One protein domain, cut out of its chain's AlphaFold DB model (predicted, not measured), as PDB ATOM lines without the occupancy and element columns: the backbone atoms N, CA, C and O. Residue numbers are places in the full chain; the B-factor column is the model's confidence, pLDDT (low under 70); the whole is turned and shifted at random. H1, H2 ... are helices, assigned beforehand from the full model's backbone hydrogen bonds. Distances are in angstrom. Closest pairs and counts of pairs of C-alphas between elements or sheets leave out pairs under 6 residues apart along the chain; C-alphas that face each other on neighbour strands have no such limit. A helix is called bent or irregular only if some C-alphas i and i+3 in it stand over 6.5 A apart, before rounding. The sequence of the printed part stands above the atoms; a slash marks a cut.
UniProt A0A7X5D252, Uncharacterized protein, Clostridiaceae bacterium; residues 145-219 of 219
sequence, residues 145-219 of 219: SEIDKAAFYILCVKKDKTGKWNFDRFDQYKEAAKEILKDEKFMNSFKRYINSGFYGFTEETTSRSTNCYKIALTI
ATOM      1  N   SER A 145     -15.225 -25.602   5.631       96.00
ATOM      2  CA  SER A 145     -16.568 -26.171   5.781       96.00
ATOM      3  C   SER A 145     -17.598 -25.350   4.992       96.00
ATOM      4  O   SER A 145     -17.325 -24.227   4.574       96.00
ATOM      5  N   GLU A 146     -18.811 -25.867   4.794       95.44
ATOM      6  CA  GLU A 146     -19.858 -25.119   4.080       95.44
ATOM      7  C   GLU A 146     -20.195 -23.776   4.757       95.44
ATOM      8  O   GLU A 146     -20.337 -22.755   4.081       95.44
ATOM      9  N   ILE A 147     -20.217 -23.751   6.095       97.31
ATOM     10  CA  ILE A 147     -20.425 -22.525   6.878       97.31
ATOM     11  C   ILE A 147     -19.258 -21.557   6.670       97.31
ATOM     12  O   ILE A 147     -19.479 -20.373   6.418       97.31
ATOM     13  N   ASP A 148     -18.018 -22.049   6.728       97.62
ATOM     14  CA  ASP A 148     -16.836 -21.204   6.527       97.62
ATOM     15  C   ASP A 148     -16.753 -20.672   5.089       97.62
ATOM     16  O   ASP A 148     -16.385 -19.517   4.892       97.62
ATOM     17  N   LYS A 149     -17.161 -21.460   4.085       97.88
ATOM     18  CA  LYS A 149     -17.277 -21.024   2.682       97.88
ATOM     19  C   LYS A 149     -18.268 -19.877   2.539       97.88
ATOM     20  O   LYS A 149     -17.949 -18.872   1.907       97.88
ATOM     21  N   ALA A 150     -19.453 -19.994   3.137       97.56
ATOM     22  CA  ALA A 150     -20.443 -18.921   3.118       97.56
ATOM     23  C   ALA A 150     -19.938 -17.670   3.859       97.56
ATOM     24  O   ALA A 150     -20.024 -16.568   3.318       97.56
ATOM     25  N   ALA A 151     -19.323 -17.822   5.034       98.19
ATOM     26  CA  ALA A 151     -18.723 -16.711   5.777       98.19
ATOM     27  C   ALA A 151     -17.609 -16.008   4.984       98.19
ATOM     28  O   ALA A 151     -17.541 -14.779   4.925       98.19
ATOM     29  N   PHE A 152     -16.754 -16.787   4.325       98.00
ATOM     30  CA  PHE A 152     -15.686 -16.285   3.469       98.00
ATOM     31  C   PHE A 152     -16.216 -15.595   2.218       98.00
ATOM     32  O   PHE A 152     -15.698 -14.550   1.827       98.00
ATOM     33  N   TYR A 153     -17.294 -16.110   1.632       97.25
ATOM     34  CA  TYR A 153     -17.985 -15.440   0.542       97.25
ATOM     35  C   TYR A 153     -18.528 -14.072   0.978       97.25
ATOM     36  O   TYR A 153     -18.267 -13.082   0.297       97.25
ATOM     37  N   ILE A 154     -19.203 -13.983   2.134       97.44
ATOM     38  CA  ILE A 154     -19.677 -12.705   2.702       97.44
ATOM     39  C   ILE A 154     -18.507 -11.738   2.875       97.44
ATOM     40  O   ILE A 154     -18.566 -10.605   2.398       97.44
ATOM     41  N   LEU A 155     -17.418 -12.188   3.502       97.50
ATOM     42  CA  LEU A 155     -16.209 -11.388   3.682       97.50
ATOM     43  C   LEU A 155     -15.690 -10.835   2.344       97.50
ATOM     44  O   LEU A 155     -15.379  -9.646   2.251       97.50
ATOM     45  N   CYS A 156     -15.631 -11.667   1.303       96.19
ATOM     46  CA  CYS A 156     -15.172 -11.258  -0.024       96.19
ATOM     47  C   CYS A 156     -16.132 -10.271  -0.701       96.19
ATOM     48  O   CYS A 156     -15.671  -9.326  -1.333       96.19
ATOM     49  N   VAL A 157     -17.447 -10.431  -0.526       96.06
ATOM     50  CA  VAL A 157     -18.454  -9.455  -0.980       96.06
ATOM     51  C   VAL A 157     -18.253  -8.105  -0.285       96.06
ATOM     52  O   VAL A 157     -18.317  -7.051  -0.921       96.06
ATOM     53  N   LYS A 158     -17.958  -8.108   1.020       95.62
ATOM     54  CA  LYS A 158     -17.667  -6.878   1.769       95.62
ATOM     55  C   LYS A 158     -16.368  -6.225   1.319       95.62
ATOM     56  O   LYS A 158     -16.347  -5.000   1.175       95.62
ATOM     57  N   LYS A 159     -15.324  -7.010   1.046       94.94
ATOM     58  CA  LYS A 159     -14.085  -6.501   0.449       94.94
ATOM     59  C   LYS A 159     -14.359  -5.861  -0.907       94.94
ATOM     60  O   LYS A 159     -13.993  -4.711  -1.100       94.94
ATOM     61  N   ASP A 160     -15.058  -6.560  -1.796       94.12
ATOM     62  CA  ASP A 160     -15.409  -6.071  -3.135       94.12
ATOM     63  C   ASP A 160     -16.160  -4.732  -3.081       94.12
ATOM     64  O   ASP A 160     -15.857  -3.806  -3.828       94.12
ATOM     65  N   LYS A 161     -17.098  -4.584  -2.138       92.81
ATOM     66  CA  LYS A 161     -17.883  -3.353  -2.001       92.81
ATOM     67  C   LYS A 161     -17.114  -2.182  -1.385       92.81
ATOM     68  O   LYS A 161     -17.403  -1.033  -1.712       92.81
ATOM     69  N   THR A 162     -16.218  -2.455  -0.440       94.38
ATOM     70  CA  THR A 162     -15.567  -1.417   0.385       94.38
ATOM     71  C   THR A 162     -14.110  -1.155   0.012       94.38
ATOM     72  O   THR A 162     -13.524  -0.186   0.490       94.38
ATOM     73  N   GLY A 163     -13.514  -2.022  -0.807       93.50
ATOM     74  CA  GLY A 163     -12.084  -2.046  -1.106       93.50
ATOM     75  C   GLY A 163     -11.206  -2.487   0.069       93.50
ATOM     76  O   GLY A 163      -9.988  -2.364  -0.018       93.50
ATOM     77  N   LYS A 164     -11.786  -2.956   1.186       94.31
ATOM     78  CA  LYS A 164     -11.052  -3.260   2.423       94.31
ATOM     79  C   LYS A 164     -11.435  -4.612   3.005       94.31
ATOM     80  O   LYS A 164     -12.610  -4.971   3.071       94.31
ATOM     81  N   TRP A 165     -10.437  -5.337   3.496       95.69
ATOM     82  CA  TRP A 165     -10.671  -6.552   4.265       95.69
ATOM     83  C   TRP A 165     -11.204  -6.248   5.665       95.69
ATOM     84  O   TRP A 165     -10.694  -5.369   6.352       95.69
ATOM     85  N   ASN A 166     -12.189  -7.036   6.103       94.50
ATOM     86  CA  ASN A 166     -12.777  -6.966   7.444       94.50
ATOM     87  C   ASN A 166     -12.619  -8.312   8.175       94.50
ATOM     88  O   ASN A 166     -13.601  -8.905   8.621       94.50
ATOM     89  N   PHE A 167     -11.389  -8.832   8.245       96.06
ATOM     90  CA  PHE A 167     -11.107 -10.163   8.801       96.06
ATOM     91  C   PHE A 167     -11.505 -10.313  10.276       96.06
ATOM     92  O   PHE A 167     -11.939 -11.394  10.671       96.06
ATOM     93  N   ASP A 168     -11.457  -9.235  11.060       95.19
ATOM     94  CA  ASP A 168     -11.862  -9.233  12.477       95.19
ATOM     95  C   ASP A 168     -13.353  -9.548  12.671       95.19
ATOM     96  O   ASP A 168     -13.784  -9.960  13.744       95.19
ATOM     97  N   ARG A 169     -14.161  -9.385  11.616       96.06
ATOM     98  CA  ARG A 169     -15.594  -9.698  11.626       96.06
ATOM     99  C   ARG A 169     -15.901 -11.108  11.130       96.06
ATOM    100  O   ARG A 169     -17.071 -11.462  11.032       96.06
ATOM    101  N   PHE A 170     -14.894 -11.927  10.822       97.12
ATOM    102  CA  PHE A 170     -15.127 -13.239  10.215       97.12
ATOM    103  C   PHE A 170     -15.992 -14.160  11.078       97.12
ATOM    104  O   PHE A 170     -16.865 -14.835  10.543       97.12
ATOM    105  N   ASP A 171     -15.830 -14.144  12.402       96.38
ATOM    106  CA  ASP A 171     -16.665 -14.973  13.277       96.38
ATOM    107  C   ASP A 171     -18.126 -14.479  13.300       96.38
ATOM    108  O   ASP A 171     -19.050 -15.287  13.324       96.38
ATOM    109  N   GLN A 172     -18.360 -13.167  13.149       97.19
ATOM    110  CA  GLN A 172     -19.713 -12.627  12.937       97.19
ATOM    111  C   GLN A 172     -20.293 -13.110  11.601       97.19
ATOM    112  O   GLN A 172     -21.466 -13.472  11.527       97.19
ATOM    113  N   TYR A 173     -19.474 -13.161  10.547       97.88
ATOM    114  CA  TYR A 173     -19.889 -13.703   9.252       97.88
ATOM    115  C   TYR A 173     -20.172 -15.206   9.314       97.88
ATOM    116  O   TYR A 173     -21.069 -15.662   8.613       97.88
ATOM    117  N   LYS A 174     -19.480 -15.971  10.168       97.75
ATOM    118  CA  LYS A 174     -19.801 -17.385  10.427       97.75
ATOM    119  C   LYS A 174     -21.160 -17.560  11.090       97.75
ATOM    120  O   LYS A 174     -21.910 -18.446  10.692       97.75
ATOM    121  N   GLU A 175     -21.497 -16.723  12.065       97.56
ATOM    122  CA  GLU A 175     -22.825 -16.772  12.682       97.56
ATOM    123  C   GLU A 175     -23.920 -16.383  11.682       97.56
ATOM    124  O   GLU A 175     -24.906 -17.104  11.547       97.56
ATOM    125  N   ALA A 176     -23.709 -15.327  10.891       97.25
ATOM    126  CA  ALA A 176     -24.630 -14.964   9.815       97.25
ATOM    127  C   ALA A 176     -24.762 -16.078   8.758       97.25
ATOM    128  O   ALA A 176     -25.863 -16.355   8.279       97.25
ATOM    129  N   ALA A 177     -23.658 -16.756   8.428       97.62
ATOM    130  CA  ALA A 177     -23.633 -17.842   7.456       97.62
ATOM    131  C   ALA A 177     -24.603 -18.979   7.821       97.62
ATOM    132  O   ALA A 177     -25.273 -19.513   6.939       97.62
ATOM    133  N   LYS A 178     -24.741 -19.314   9.112       97.31
ATOM    134  CA  LYS A 178     -25.671 -20.360   9.576       97.31
ATOM    135  C   LYS A 178     -27.125 -20.074   9.198       97.31
ATOM    136  O   LYS A 178     -27.872 -21.011   8.922       97.31
ATOM    137  N   GLU A 179     -27.521 -18.804   9.172       95.69
ATOM    138  CA  GLU A 179     -28.883 -18.405   8.813       95.69
ATOM    139  C   GLU A 179     -29.055 -18.236   7.302       95.69
ATOM    140  O   GLU A 179     -30.022 -18.750   6.746       95.69
ATOM    141  N   ILE A 180     -28.107 -17.601   6.599       95.69
ATOM    142  CA  ILE A 180     -28.258 -17.392   5.145       95.69
ATOM    143  C   ILE A 180     -28.207 -18.699   4.347       95.69
ATOM    144  O   ILE A 180     -28.781 -18.770   3.266       95.69
ATOM    145  N   LEU A 181     -27.545 -19.743   4.861       96.81
ATOM    146  CA  LEU A 181     -27.545 -21.064   4.226       96.81
ATOM    147  C   LEU A 181     -28.942 -21.709   4.221       96.81
ATOM    148  O   LEU A 181     -29.186 -22.625   3.441       96.81
ATOM    149  N   LYS A 182     -29.879 -21.222   5.047       96.31
ATOM    150  CA  LYS A 182     -31.292 -21.632   5.023       96.31
ATOM    151  C   LYS A 182     -32.113 -20.834   4.001       96.31
ATOM    152  O   LYS A 182     -33.229 -21.233   3.683       96.31
ATOM    153  N   ASP A 183     -31.590 -19.719   3.482       96.94
ATOM    154  CA  ASP A 183     -32.258 -18.914   2.457       96.94
ATOM    155  C   ASP A 183     -32.124 -19.593   1.083       96.94
ATOM    156  O   ASP A 183     -31.040 -19.696   0.499       96.94
ATOM    157  N   GLU A 184     -33.252 -20.043   0.532       96.69
ATOM    158  CA  GLU A 184     -33.284 -20.738  -0.757       96.69
ATOM    159  C   GLU A 184     -32.771 -19.877  -1.919       96.69
ATOM    160  O   GLU A 184     -32.117 -20.388  -2.833       96.69
ATOM    161  N   LYS A 185     -33.029 -18.563  -1.912       96.38
ATOM    162  CA  LYS A 185     -32.576 -17.657  -2.979       96.38
ATOM    163  C   LYS A 185     -31.067 -17.488  -2.928       96.38
ATOM    164  O   LYS A 185     -30.429 -17.485  -3.988       96.38
ATOM    165  N   PHE A 186     -30.501 -17.367  -1.727       97.00
ATOM    166  CA  PHE A 186     -29.057 -17.396  -1.526       97.00
ATOM    167  C   PHE A 186     -28.502 -18.711  -2.078       97.00
ATOM    168  O   PHE A 186     -27.742 -18.687  -3.052       97.00
ATOM    169  N   MET A 187     -28.968 -19.847  -1.554       96.69
ATOM    170  CA  MET A 187     -28.425 -21.169  -1.874       96.69
ATOM    171  C   MET A 187     -28.519 -21.534  -3.350       96.69
ATOM    172  O   MET A 187     -27.546 -22.030  -3.918       96.69
ATOM    173  N   ASN A 188     -29.635 -21.233  -4.015       95.50
ATOM    174  CA  ASN A 188     -29.802 -21.528  -5.441       95.50
ATOM    175  C   ASN A 188     -28.745 -20.847  -6.315       95.50
ATOM    176  O   ASN A 188     -28.308 -21.413  -7.313       95.50
ATOM    177  N   SER A 189     -28.290 -19.657  -5.920       94.56
ATOM    178  CA  SER A 189     -27.218 -18.957  -6.630       94.56
ATOM    179  C   SER A 189     -25.822 -19.227  -6.065       94.56
ATOM    180  O   SER A 189     -24.849 -19.089  -6.802       94.56
ATOM    181  N   PHE A 190     -25.709 -19.632  -4.798       95.31
ATOM    182  CA  PHE A 190     -24.443 -19.945  -4.136       95.31
ATOM    183  C   PHE A 190     -23.882 -21.317  -4.544       95.31
ATOM    184  O   PHE A 190     -22.670 -21.461  -4.698       95.31
ATOM    185  N   LYS A 191     -24.753 -22.300  -4.830       94.12
ATOM    186  CA  LYS A 191     -24.387 -23.666  -5.266       94.12
ATOM    187  C   LYS A 191     -23.380 -23.711  -6.416       94.12
ATOM    188  O   LYS A 191     -22.548 -24.612  -6.454       94.12
ATOM    189  N   ARG A 192     -23.412 -22.730  -7.328       90.12
ATOM    190  CA  ARG A 192     -22.426 -22.634  -8.416       90.12
ATOM    191  C   ARG A 192     -20.995 -22.642  -7.871       90.12
ATOM    192  O   ARG A 192     -20.178 -23.392  -8.374       90.12
ATOM    193  N   TYR A 193     -20.730 -21.888  -6.804       91.62
ATOM    194  CA  TYR A 193     -19.398 -21.730  -6.221       91.62
ATOM    195  C   TYR A 193     -18.985 -22.944  -5.398       91.62
ATOM    196  O   TYR A 193     -17.810 -23.297  -5.356       91.62
ATOM    197  N   ILE A 194     -19.951 -23.615  -4.764       88.81
ATOM    198  CA  ILE A 194     -19.697 -24.889  -4.085       88.81
ATOM    199  C   ILE A 194     -19.157 -25.910  -5.094       88.81
ATOM    200  O   ILE A 194     -18.182 -26.593  -4.798       88.81
ATOM    201  N   ASN A 195     -19.743 -25.957  -6.294       84.25
ATOM    202  CA  ASN A 195     -19.402 -26.949  -7.312       84.25
ATOM    203  C   ASN A 195     -18.191 -26.559  -8.179       84.25
ATOM    204  O   ASN A 195     -17.446 -27.437  -8.598       84.25
ATOM    205  N   SER A 196     -18.006 -25.268  -8.483       85.94
ATOM    206  CA  SER A 196     -16.968 -24.790  -9.416       85.94
ATOM    207  C   SER A 196     -15.750 -24.149  -8.747       85.94
ATOM    208  O   SER A 196     -14.830 -23.713  -9.442       85.94
ATOM    209  N   GLY A 197     -15.771 -24.006  -7.422       88.88
ATOM    210  CA  GLY A 197     -14.823 -23.175  -6.687       88.88
ATOM    211  C   GLY A 197     -15.210 -21.691  -6.672       88.88
ATOM    212  O   GLY A 197     -16.106 -21.234  -7.396       88.88
ATOM    213  N   PHE A 198     -14.519 -20.937  -5.821       91.56
ATOM    214  CA  PHE A 198     -14.674 -19.494  -5.665       91.56
ATOM    215  C   PHE A 198     -13.302 -18.828  -5.616       91.56
ATOM    216  O   PHE A 198     -12.461 -19.201  -4.805       91.56
ATOM    217  N   TYR A 199     -13.105 -17.815  -6.457       91.50
ATOM    218  CA  TYR A 199     -11.803 -17.186  -6.690       91.50
ATOM    219  C   TYR A 199     -11.822 -15.679  -6.393       91.50
ATOM    220  O   TYR A 199     -11.135 -14.890  -7.044       91.50
ATOM    221  N   GLY A 200     -12.673 -15.268  -5.448       88.81
ATOM    222  CA  GLY A 200     -12.914 -13.862  -5.139       88.81
ATOM    223  C   GLY A 200     -13.704 -13.126  -6.228       88.81
ATOM    224  O   GLY A 200     -14.298 -13.727  -7.124       88.81
ATOM    225  N   PHE A 201     -13.724 -11.796  -6.139       87.44
ATOM    226  CA  PHE A 201     -14.336 -10.897  -7.129       87.44
ATOM    227  C   PHE A 201     -13.278 -10.265  -8.041       87.44
ATOM    228  O   PHE A 201     -13.302  -9.064  -8.305       87.44
ATOM    229  N   THR A 202     -12.345 -11.096  -8.505       75.56
ATOM    230  CA  THR A 202     -11.352 -10.733  -9.521       75.56
ATOM    231  C   THR A 202     -12.039 -10.501 -10.873       75.56
ATOM    232  O   THR A 202     -13.171 -10.951 -11.084       75.56
ATOM    233  N   GLU A 203     -11.390  -9.745 -11.762       60.31
ATOM    234  CA  GLU A 203     -12.012  -8.978 -12.857       60.31
ATOM    235  C   GLU A 203     -12.935  -9.762 -13.815       60.31
ATOM    236  O   GLU A 203     -13.812  -9.151 -14.422       60.31
ATOM    237  N   GLU A 204     -12.844 -11.096 -13.901       57.97
ATOM    238  CA  GLU A 204     -13.536 -11.856 -14.956       57.97
ATOM    239  C   GLU A 204     -14.493 -12.979 -14.501       57.97
ATOM    240  O   GLU A 204     -15.228 -13.508 -15.333       57.97
ATOM    241  N   THR A 205     -14.562 -13.370 -13.219       60.94
ATOM    242  CA  THR A 205     -15.165 -14.690 -12.879       60.94
ATOM    243  C   THR A 205     -16.424 -14.679 -12.000       60.94
ATOM    244  O   THR A 205     -17.204 -15.642 -12.015       60.94
ATOM    245  N   THR A 206     -16.714 -13.588 -11.283       77.38
ATOM    246  CA  THR A 206     -17.779 -13.588 -10.262       77.38
ATOM    247  C   THR A 206     -18.828 -12.504 -10.501       77.38
ATOM    248  O   THR A 206     -18.548 -11.308 -10.502       77.38
ATOM    249  N   SER A 207     -20.085 -12.929 -10.680       83.06
ATOM    250  CA  SER A 207     -21.193 -12.006 -10.944       83.06
ATOM    251  C   SER A 207     -21.680 -11.320  -9.666       83.06
ATOM    252  O   SER A 207     -22.007 -11.983  -8.682       83.06
ATOM    253  N   ARG A 208     -21.809  -9.991  -9.738       90.44
ATOM    254  CA  ARG A 208     -22.383  -9.117  -8.698       90.44
ATOM    255  C   ARG A 208     -23.915  -9.004  -8.786       90.44
ATOM    256  O   ARG A 208     -24.546  -8.343  -7.968       90.44
ATOM    257  N   SER A 209     -24.541  -9.633  -9.787       90.31
ATOM    258  CA  SER A 209     -25.998  -9.584  -9.992       90.31
ATOM    259  C   SER A 209     -26.758 -10.741  -9.335       90.31
ATOM    260  O   SER A 209     -27.995 -10.716  -9.305       90.31
ATOM    261  N   THR A 210     -26.044 -11.732  -8.792       93.62
ATOM    262  CA  THR A 210     -26.624 -12.930  -8.172       93.62
ATOM    263  C   THR A 210     -27.371 -12.611  -6.878       93.62
ATOM    264  O   THR A 210     -27.097 -11.623  -6.195       93.62
ATOM    265  N   ASN A 211     -28.315 -13.483  -6.514       95.44
ATOM    266  CA  ASN A 211     -29.028 -13.366  -5.243       95.44
ATOM    267  C   ASN A 211     -28.072 -13.508  -4.052       95.44
ATOM    268  O   ASN A 211     -28.157 -12.713  -3.126       95.44
ATOM    269  N   CYS A 212     -27.119 -14.446  -4.098       95.50
ATOM    270  CA  CYS A 212     -26.146 -14.638  -3.025       95.50
ATOM    271  C   CYS A 212     -25.260 -13.411  -2.807       95.50
ATOM    272  O   CYS A 212     -25.026 -13.055  -1.659       95.50
ATOM    273  N   TYR A 213     -24.850 -12.708  -3.868       96.31
ATOM    274  CA  TYR A 213     -24.118 -11.448  -3.731       96.31
ATOM    275  C   TYR A 213     -24.971 -10.370  -3.053       96.31
ATOM    276  O   TYR A 213     -24.550  -9.754  -2.075       96.31
ATOM    277  N   LYS A 214     -26.200 -10.164  -3.544       96.25
ATOM    278  CA  LYS A 214     -27.125  -9.148  -3.016       96.25
ATOM    279  C   LYS A 214     -27.501  -9.403  -1.557       96.25
ATOM    280  O   LYS A 214     -27.537  -8.461  -0.779       96.25
ATOM    281  N   ILE A 215     -27.745 -10.659  -1.188       96.25
ATOM    282  CA  ILE A 215     -28.061 -11.064   0.188       96.25
ATOM    283  C   ILE A 215     -26.819 -10.931   1.081       96.25
ATOM    284  O   ILE A 215     -26.898 -10.368   2.165       96.25
ATOM    285  N   ALA A 216     -25.637 -11.355   0.622       95.81
ATOM    286  CA  ALA A 216     -24.399 -11.170   1.384       95.81
ATOM    287  C   ALA A 216     -24.068  -9.685   1.633       95.81
ATOM    288  O   ALA A 216     -23.471  -9.341   2.654       95.81
ATOM    289  N   LEU A 217     -24.478  -8.781   0.735       93.88
ATOM    290  CA  LEU A 217     -24.330  -7.340   0.936       93.88
ATOM    291  C   LEU A 217     -25.179  -6.786   2.087       93.88
ATOM    292  O   LEU A 217     -24.781  -5.760   2.639       93.88
ATOM    293  N   THR A 218     -26.297  -7.417   2.456       92.62
ATOM    294  CA  THR A 218     -27.187  -6.913   3.518       92.62
ATOM    295  C   THR A 218     -26.782  -7.346   4.926       92.62
ATOM    296  O   THR A 218     -27.332  -6.816   5.886       92.62
ATOM    297  N   ILE A 219     -25.837  -8.284   5.050       89.06
ATOM    298  CA  ILE A 219     -25.271  -8.771   6.325       89.06
ATOM    299  C   ILE A 219     -24.304  -7.757   6.935       89.06
ATOM    300  O   ILE A 219     -24.362  -7.467   8.143       89.06
TER     301      ILE A 219
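Overview. This is residues 145 to 219 of the 219 residues of an uncharacterized protein of Clostridiaceae bacterium (UniProt A0A7X5D252). H1 runs through the middle of a rounded body; H2 and short H4 cross it, and H3 packs across H4. Residues 197 to 210 loop from H3 back to H4. The printed part has 75 residues, with four named helices, H1 to H4 in order, no named strand: all helix, compact, radius of gyration of the C-alphas 11.2 A, spans 29 by 27 by 21 A.

Along the chain. H1, residues 146 to 162, 24.4 A, begins at C-alpha 146 (-19.858, -25.119, 4.080). H2, residues 167 to 180, 19.0 A, is irregular: C-alphas 168 and 171 are 7.5 A apart. H3 is residues 184 to 196, 18.9 A. H4, residues 211 to 218, 11.0 A, ends at C-alpha 218 (-27.187, -6.913, 3.518).

Arrangement. H1 touches H2 at a steep tilt of 59 degrees, closest C-alphas Ala 151 and Tyr 173, 4.7 A. Residues 153 to 158 alone of H1 touch H4, closest C-alphas Ile 154 and Ala 216, 5.1 A. Residues 185 to 190 alone of H3 touch H4, closest C-alphas Phe 186 and Cys 212, 4.3 A. Every O i to N i+4 pair is within hydrogen-bond range in H1, 7 of 10 in H2, 6 of 9 in H3, 3 of 4 in H4.

Size, cuts and confidence. The printed part has no cut; the link H3 to H4 is long. Residues 203 to 205 have pLDDT under 70.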